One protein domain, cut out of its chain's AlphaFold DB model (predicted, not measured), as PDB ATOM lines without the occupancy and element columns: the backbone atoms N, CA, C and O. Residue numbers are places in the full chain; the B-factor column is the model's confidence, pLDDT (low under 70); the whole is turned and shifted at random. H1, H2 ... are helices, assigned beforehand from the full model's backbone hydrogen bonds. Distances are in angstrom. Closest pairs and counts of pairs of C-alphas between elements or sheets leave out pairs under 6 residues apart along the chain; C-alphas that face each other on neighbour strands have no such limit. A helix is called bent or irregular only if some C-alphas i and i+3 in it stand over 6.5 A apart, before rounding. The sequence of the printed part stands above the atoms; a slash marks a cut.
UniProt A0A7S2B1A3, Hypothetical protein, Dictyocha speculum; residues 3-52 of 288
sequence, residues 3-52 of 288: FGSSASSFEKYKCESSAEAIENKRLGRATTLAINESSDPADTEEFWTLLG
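Overview. This is residues 3 to 52 of the 288 residues of the protein "Hypothetical protein" of Dictyocha speculum (UniProt A0A7S2B1A3). A long helix, H1, and a shorter, irregular one, H2, stand apart in a loose, open arrangement, with a long link between them that folds back beside H1. The link, residues 26 to 40, has no named element, and residues 31 to 36 run between the two helices. The printed part has 50 residues with two named helices, H1 then H2, and no named strand; the class is all helix, with 27 residues in named elements. It is only just loose, close to compact, with a radius of gyration of the C-alphas of 12.2 A, and spans 29 by 26 by 17 A.

Along the chain. Start at C-alpha 3, at (21.395, 3.412, 8.561), and go on to C-alpha 9 at (25.663, -1.358, 0.731). There H1, residues 9 to 25, begins; it runs 24.4 A to C-alpha 25 at (1.606, -5.041, 2.702). Look next at Pro 41, where H2, residues 41 to 50, begins; it runs 14.2 A to C-alpha 50 at (9.276, 6.726, 18.967).

Arrangement. Compare the C-alphas of H1 and H2, and you will find the two helices apart, with no C-alpha of the one within 8 A of the other. H2 is irregular: C-alphas 43 and 46 are 7.5 A apart. In H1 every O i to N i+4 pair is within hydrogen-bond range; in H2, 4 of 6 are.

Size, cuts and confidence. The two C-alphas farthest apart are those of Ser 6 and Leu 27, at 32.0 A. The printed part has no cut, and the link from H1 to H2 is long, with 15 residues. The mean pLDDT of the printed part is 85.3, and no printed residue is under 70.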
ATOM      1  N   PHE A   3      20.122   3.908   9.063       89.94
ATOM      2  CA  PHE A   3      21.395   3.412   8.561       89.94
ATOM      3  C   PHE A   3      22.543   3.967   9.406       89.94
ATOM      4  O   PHE A   3      22.791   5.177   9.426       89.94
ATOM      5  N   GLY A   4      23.271   3.063  10.060       88.12
ATOM      6  CA  GLY A   4      24.494   3.412  10.773       88.12
ATOM      7  C   GLY A   4      25.602   3.854   9.825       88.12
ATOM      8  O   GLY A   4      25.625   3.477   8.647       88.12
ATOM      9  N   SER A   5      26.536   4.642  10.351       86.19
ATOM     10  CA  SER A   5      27.709   5.129   9.614       86.19
ATOM     11  C   SER A   5      28.514   4.001   8.951       86.19
ATOM     12  O   SER A   5      28.943   4.152   7.804       86.19
ATOM     13  N   SER A   6      28.625   2.848   9.614       86.75
ATOM     14  CA  SER A   6      29.369   1.672   9.136       86.75
ATOM     15  C   SER A   6      28.539   0.662   8.324       86.75
ATOM     16  O   SER A   6      29.073  -0.364   7.912       86.75
ATOM     17  N   ALA A   7      27.251   0.921   8.063       84.94
ATOM     18  CA  ALA A   7      26.390  -0.028   7.351       84.94
ATOM     19  C   ALA A   7      26.809  -0.199   5.877       84.94
ATOM     20  O   ALA A   7      26.886   0.771   5.105       84.94
ATOM     21  N   SER A   8      27.020  -1.450   5.470       86.12
ATOM     22  CA  SER A   8      27.414  -1.830   4.115       86.12
ATOM     23  C   SER A   8      26.291  -1.598   3.098       86.12
ATOM     24  O   SER A   8      25.102  -1.550   3.422       86.12
ATOM     25  N   SER A   9      26.648  -1.492   1.815       84.00
ATOM     26  CA  SER A   9      25.663  -1.358   0.731       84.00
ATOM     27  C   SER A   9      24.680  -2.532   0.670       84.00
ATOM     28  O   SER A   9      23.528  -2.342   0.288       84.00
ATOM     29  N   PHE A  10      25.116  -3.734   1.060       79.62
ATOM     30  CA  PHE A  10      24.267  -4.922   1.067       79.62
ATOM     31  C   PHE A  10      23.217  -4.865   2.183       79.62
ATOM     32  O   PHE A  10      22.038  -5.104   1.927       79.62
ATOM     33  N   GLU A  11      23.614  -4.479   3.395       82.50
ATOM     34  CA  GLU A  11      22.692  -4.300   4.526       82.50
ATOM     35  C   GLU A  11      21.687  -3.182   4.249       82.50
ATOM     36  O   GLU A  11      20.488  -3.355   4.473       82.50
ATOM     37  N   LYS A  12      22.151  -2.066   3.668       86.75
ATOM     38  CA  LYS A  12      21.282  -0.962   3.238       86.75
ATOM     39  C   LYS A  12      20.224  -1.438   2.245       86.75
ATOM     40  O   LYS A  12      19.042  -1.164   2.431       86.75
ATOM     41  N   TYR A  13      20.635  -2.211   1.239       86.75
ATOM     42  CA  TYR A  13      19.723  -2.800   0.258       86.75
ATOM     43  C   TYR A  13      18.710  -3.765   0.893       86.75
ATOM     44  O   TYR A  13      17.524  -3.717   0.571       86.75
ATOM     45  N   LYS A  14      19.146  -4.625   1.821       82.50
ATOM     46  CA  LYS A  14      18.252  -5.554   2.531       82.50
ATOM     47  C   LYS A  14      17.233  -4.818   3.398       82.50
ATOM     48  O   LYS A  14      16.053  -5.158   3.357       82.50
ATOM     49  N   CYS A  15      17.667  -3.800   4.135       85.75
ATOM     50  CA  CYS A  15      16.784  -2.946   4.925       85.75
ATOM     51  C   CYS A  15      15.742  -2.247   4.036       85.75
ATOM     52  O   CYS A  15      14.555  -2.258   4.359       85.75
ATOM     53  N   GLU A  16      16.171  -1.709   2.890       87.94
ATOM     54  CA  GLU A  16      15.288  -1.072   1.910       87.94
ATOM     55  C   GLU A  16      14.232  -2.051   1.380       87.94
ATOM     56  O   GLU A  16      13.038  -1.773   1.457       87.94
ATOM     57  N   SER A  17      14.662  -3.236   0.939       86.81
ATOM     58  CA  SER A  17      13.766  -4.275   0.424       86.81
ATOM     59  C   SER A  17      12.733  -4.726   1.466       86.81
ATOM     60  O   SER A  17      11.554  -4.893   1.149       86.81
ATOM     61  N   SER A  18      13.143  -4.874   2.729       83.75
ATOM     62  CA  SER A  18      12.232  -5.205   3.830       83.75
ATOM     63  C   SER A  18      11.227  -4.087   4.110       83.75
ATOM     64  O   SER A  18      10.045  -4.359   4.332       83.75
ATOM     65  N   ALA A  19      11.666  -2.827   4.081       86.94
ATOM     66  CA  ALA A  19      10.793  -1.678   4.294       86.94
ATOM     67  C   ALA A  19       9.749  -1.544   3.174       86.94
ATOM     68  O   ALA A  19       8.562  -1.384   3.462       86.94
ATOM     69  N   GLU A  20      10.169  -1.710   1.918       86.19
ATOM     70  CA  GLU A  20       9.285  -1.718   0.751       86.19
ATOM     71  C   GLU A  20       8.242  -2.846   0.849       86.19
ATOM     72  O   GLU A  20       7.052  -2.645   0.599       86.19
ATOM     73  N   ALA A  21       8.647  -4.040   1.297       83.69
ATOM     74  CA  ALA A  21       7.718  -5.146   1.517       83.69
ATOM     75  C   ALA A  21       6.652  -4.828   2.585       83.69
ATOM     76  O   ALA A  21       5.498  -5.249   2.447       83.69
ATOM     77  N   ILE A  22       7.006  -4.095   3.647       82.81
ATOM     78  CA  ILE A  22       6.060  -3.662   4.691       82.81
ATOM     79  C   ILE A  22       5.102  -2.595   4.152       82.81
ATOM     80  O   ILE A  22       3.894  -2.693   4.380       82.81
ATOM     81  N   GLU A  23       5.615  -1.607   3.421       87.12
ATOM     82  CA  GLU A  23       4.826  -0.552   2.776       87.12
ATOM     83  C   GLU A  23       3.788  -1.141   1.809       87.12
ATOM     84  O   GLU A  23       2.589  -0.855   1.918       87.12
ATOM     85  N   ASN A  24       4.218  -2.085   0.966       84.81
ATOM     86  CA  ASN A  24       3.350  -2.820   0.046       84.81
ATOM     87  C   ASN A  24       2.254  -3.612   0.780       84.81
ATOM     88  O   ASN A  24       1.083  -3.551   0.403       84.81
ATOM     89  N   LYS A  25       2.591  -4.312   1.875       84.12
ATOM     90  CA  LYS A  25       1.606  -5.041   2.702       84.12
ATOM     91  C   LYS A  25       0.569  -4.119   3.346       84.12
ATOM     92  O   LYS A  25      -0.548  -4.555   3.614       84.12
ATOM     93  N   ARG A  26       0.928  -2.862   3.613       87.88
ATOM     94  CA  ARG A  26       0.041  -1.861   4.220       87.88
ATOM     95  C   ARG A  26      -0.725  -1.029   3.190       87.88
ATOM     96  O   ARG A  26      -1.434  -0.106   3.587       87.88
ATOM     97  N   LEU A  27      -0.639  -1.375   1.900       84.25
ATOM     98  CA  LEU A  27      -1.390  -0.742   0.809       84.25
ATOM     99  C   LEU A  27      -1.206   0.789   0.778       84.25
ATOM    100  O   LEU A  27      -2.173   1.529   0.611       84.25
ATOM    101  N   GLY A  28       0.022   1.265   1.025       78.25
ATOM    102  CA  GLY A  28       0.359   2.696   1.025       78.25
ATOM    103  C   GLY A  28      -0.118   3.485   2.252       78.25
ATOM    104  O   GLY A  28       0.020   4.703   2.289       78.25
ATOM    105  N   ARG A  29      -0.669   2.821   3.280       83.94
ATOM    106  CA  ARG A  29      -1.037   3.463   4.561       83.94
ATOM    107  C   ARG A  29       0.148   3.692   5.501       83.94
ATOM    108  O   ARG A  29      -0.034   4.231   6.586       83.94
ATOM    109  N   ALA A  30       1.332   3.230   5.124       84.44
ATOM    110  CA  ALA A  30       2.576   3.488   5.827       84.44
ATOM    111  C   ALA A  30       3.600   3.964   4.803       84.44
ATOM    112  O   ALA A  30       3.671   3.384   3.725       84.44
ATOM    113  N   THR A  31       4.367   4.988   5.153       85.00
ATOM    114  CA  THR A  31       5.440   5.540   4.326       85.00
ATOM    115  C   THR A  31       6.789   5.186   4.930       85.00
ATOM    116  O   THR A  31       6.931   5.028   6.147       85.00
ATOM    117  N   THR A  32       7.800   5.038   4.081       84.50
ATOM    118  CA  THR A  32       9.154   4.713   4.520       84.50
ATOM    119  C   THR A  32      10.034   5.962   4.551       84.50
ATOM    120  O   THR A  32      10.281   6.608   3.540       84.50
ATOM    121  N   LEU A  33      10.555   6.293   5.734       86.88
ATOM    122  CA  LEU A  33      11.556   7.348   5.915       86.88
ATOM    123  C   LEU A  33      12.953   6.727   6.018       86.88
ATOM    124  O   LEU A  33      13.133   5.688   6.667       86.88
ATOM    125  N   ALA A  34      13.930   7.333   5.345       87.69
ATOM    126  CA  ALA A  34      15.334   6.934   5.384       87.69
ATOM    127  C   ALA A  34      16.125   7.931   6.233       87.69
ATOM    128  O   ALA A  34      16.230   9.099   5.876       87.69
ATOM    129  N   ILE A  35      16.671   7.449   7.344       88.81
ATOM    130  CA  ILE A  35      17.455   8.235   8.293       88.81
ATOM    131  C   ILE A  35      18.858   7.642   8.355       88.81
ATOM    132  O   ILE A  35      19.016   6.425   8.410       88.81
ATOM    133  N   ASN A  36      19.868   8.501   8.350       87.25
ATOM    134  CA  ASN A  36      21.259   8.126   8.565       87.25
ATOM    135  C   ASN A  36      21.740   8.693   9.901       87.25
ATOM    136  O   ASN A  36      21.185   9.664  10.409       87.25
ATOM    137  N   GLU A  37      22.833   8.152  10.429       83.38
ATOM    138  CA  GLU A  37      23.496   8.704  11.618       83.38
ATOM    139  C   GLU A  37      23.933  10.172  11.442       83.38
ATOM    140  O   GLU A  37      23.955  10.939  12.397       83.38
ATOM    141  N   SER A  38      24.222  10.584  10.203       81.38
ATOM    142  CA  SER A  38      24.577  11.961   9.846       81.38
ATOM    143  C   SER A  38      23.394  12.808   9.352       81.38
ATOM    144  O   SER A  38      23.625  13.865   8.765       81.38
ATOM    145  N   SER A  39      22.154  12.321   9.466       82.81
ATOM    146  CA  SER A  39      20.963  13.105   9.112       82.81
ATOM    147  C   SER A  39      20.797  14.291  10.064       82.81
ATOM    148  O   SER A  39      21.250  14.243  11.207       82.81
ATOM    149  N   ASP A  40      20.157  15.363   9.590       82.50
ATOM    150  CA  ASP A  40      19.893  16.538  10.421       82.50
ATOM    151  C   ASP A  40      19.046  16.130  11.642       82.50
ATOM    152  O   ASP A  40      18.046  15.427  11.465       82.50
ATOM    153  N   PRO A  41      19.407  16.544  12.871       78.44
ATOM    154  CA  PRO A  41      18.617  16.271  14.067       78.44
ATOM    155  C   PRO A  41      17.121  16.573  13.908       78.44
ATOM    156  O   PRO A  41      16.305  15.792  14.400       78.44
ATOM    157  N   ALA A  42      16.759  17.629  13.170       80.31
ATOM    158  CA  ALA A  42      15.365  17.990  12.905       80.31
ATOM    159  C   ALA A  42      14.598  16.902  12.128       80.31
ATOM    160  O   ALA A  42      13.422  16.665  12.391       80.31
ATOM    161  N   ASP A  43      15.275  16.185  11.229       81.88
ATOM    162  CA  ASP A  43      14.690  15.103  10.428       81.88
ATOM    163  C   ASP A  43      14.652  13.758  11.184       81.88
ATOM    164  O   ASP A  43      14.107  12.770  10.688       81.88
ATOM    165  N   THR A  44      15.244  13.693  12.385       85.56
ATOM    166  CA  THR A  44      15.343  12.464  13.198       85.56
ATOM    167  C   THR A  44      14.549  12.506  14.500       85.56
ATOM    168  O   THR A  44      14.436  11.483  15.177       85.56
ATOM    169  N   GLU A  45      13.963  13.655  14.846       86.75
ATOM    170  CA  GLU A  45      13.240  13.861  16.105       86.75
ATOM    171  C   GLU A  45      12.092  12.860  16.286       86.75
ATOM    172  O   GLU A  45      11.978  12.228  17.339       86.75
ATOM    173  N   GLU A  46      11.277  12.653  15.248       87.81
ATOM    174  CA  GLU A  46      10.164  11.698  15.283       87.81
ATOM    175  C   GLU A  46      10.663  10.264  15.514       87.81
ATOM    176  O   GLU A  46      10.121   9.533  16.342       87.81
ATOM    177  N   PHE A  47      11.746   9.877  14.835       89.25
ATOM    178  CA  PHE A  47      12.345   8.550  14.969       89.25
ATOM    179  C   PHE A  47      12.837   8.283  16.393       89.25
ATOM    180  O   PHE A  47      12.509   7.248  16.974       89.25
ATOM    181  N   TRP A  48      13.581   9.223  16.976       90.12
ATOM    182  CA  TRP A  48      14.087   9.070  18.337       90.12
ATOM    183  C   TRP A  48      12.976   9.148  19.374       90.12
ATOM    184  O   TRP A  48      12.994   8.381  20.331       90.12
ATOM    185  N   THR A  49      11.975  10.003  19.170       90.12
ATOM    186  CA  THR A  49      10.806  10.090  20.057       90.12
ATOM    187  C   THR A  49      10.070   8.752  20.137       90.12
ATOM    188  O   THR A  49       9.733   8.308  21.233       90.12
ATOM    189  N   LEU A  50       9.886   8.061  19.006       87.94
ATOM    190  CA  LEU A  50       9.276   6.726  18.967       87.94
ATOM    191  C   LEU A  50      10.099   5.658  19.709       87.94
ATOM    192  O   LEU A  50       9.522   4.704  20.224       87.94
ATOM    193  N   LEU A  51      11.424   5.819  19.779       86.75
ATOM    194  CA  LEU A  51      12.334   4.932  20.516       86.75
ATOM    195  C   LEU A  51      12.502   5.309  22.001       86.75
ATOM    196  O   LEU A  51      13.196   4.601  22.727       86.75
ATOM    197  N   GLY A  52      11.871   6.392  22.466       88.94
ATOM    198  CA  GLY A  52      11.991   6.876  23.847       88.94
ATOM    199  C   GLY A  52      13.117   7.893  24.083       88.94
ATOM    200  O   GLY A  52      13.444   8.187  25.229       88.94
TER     201      GLY A  52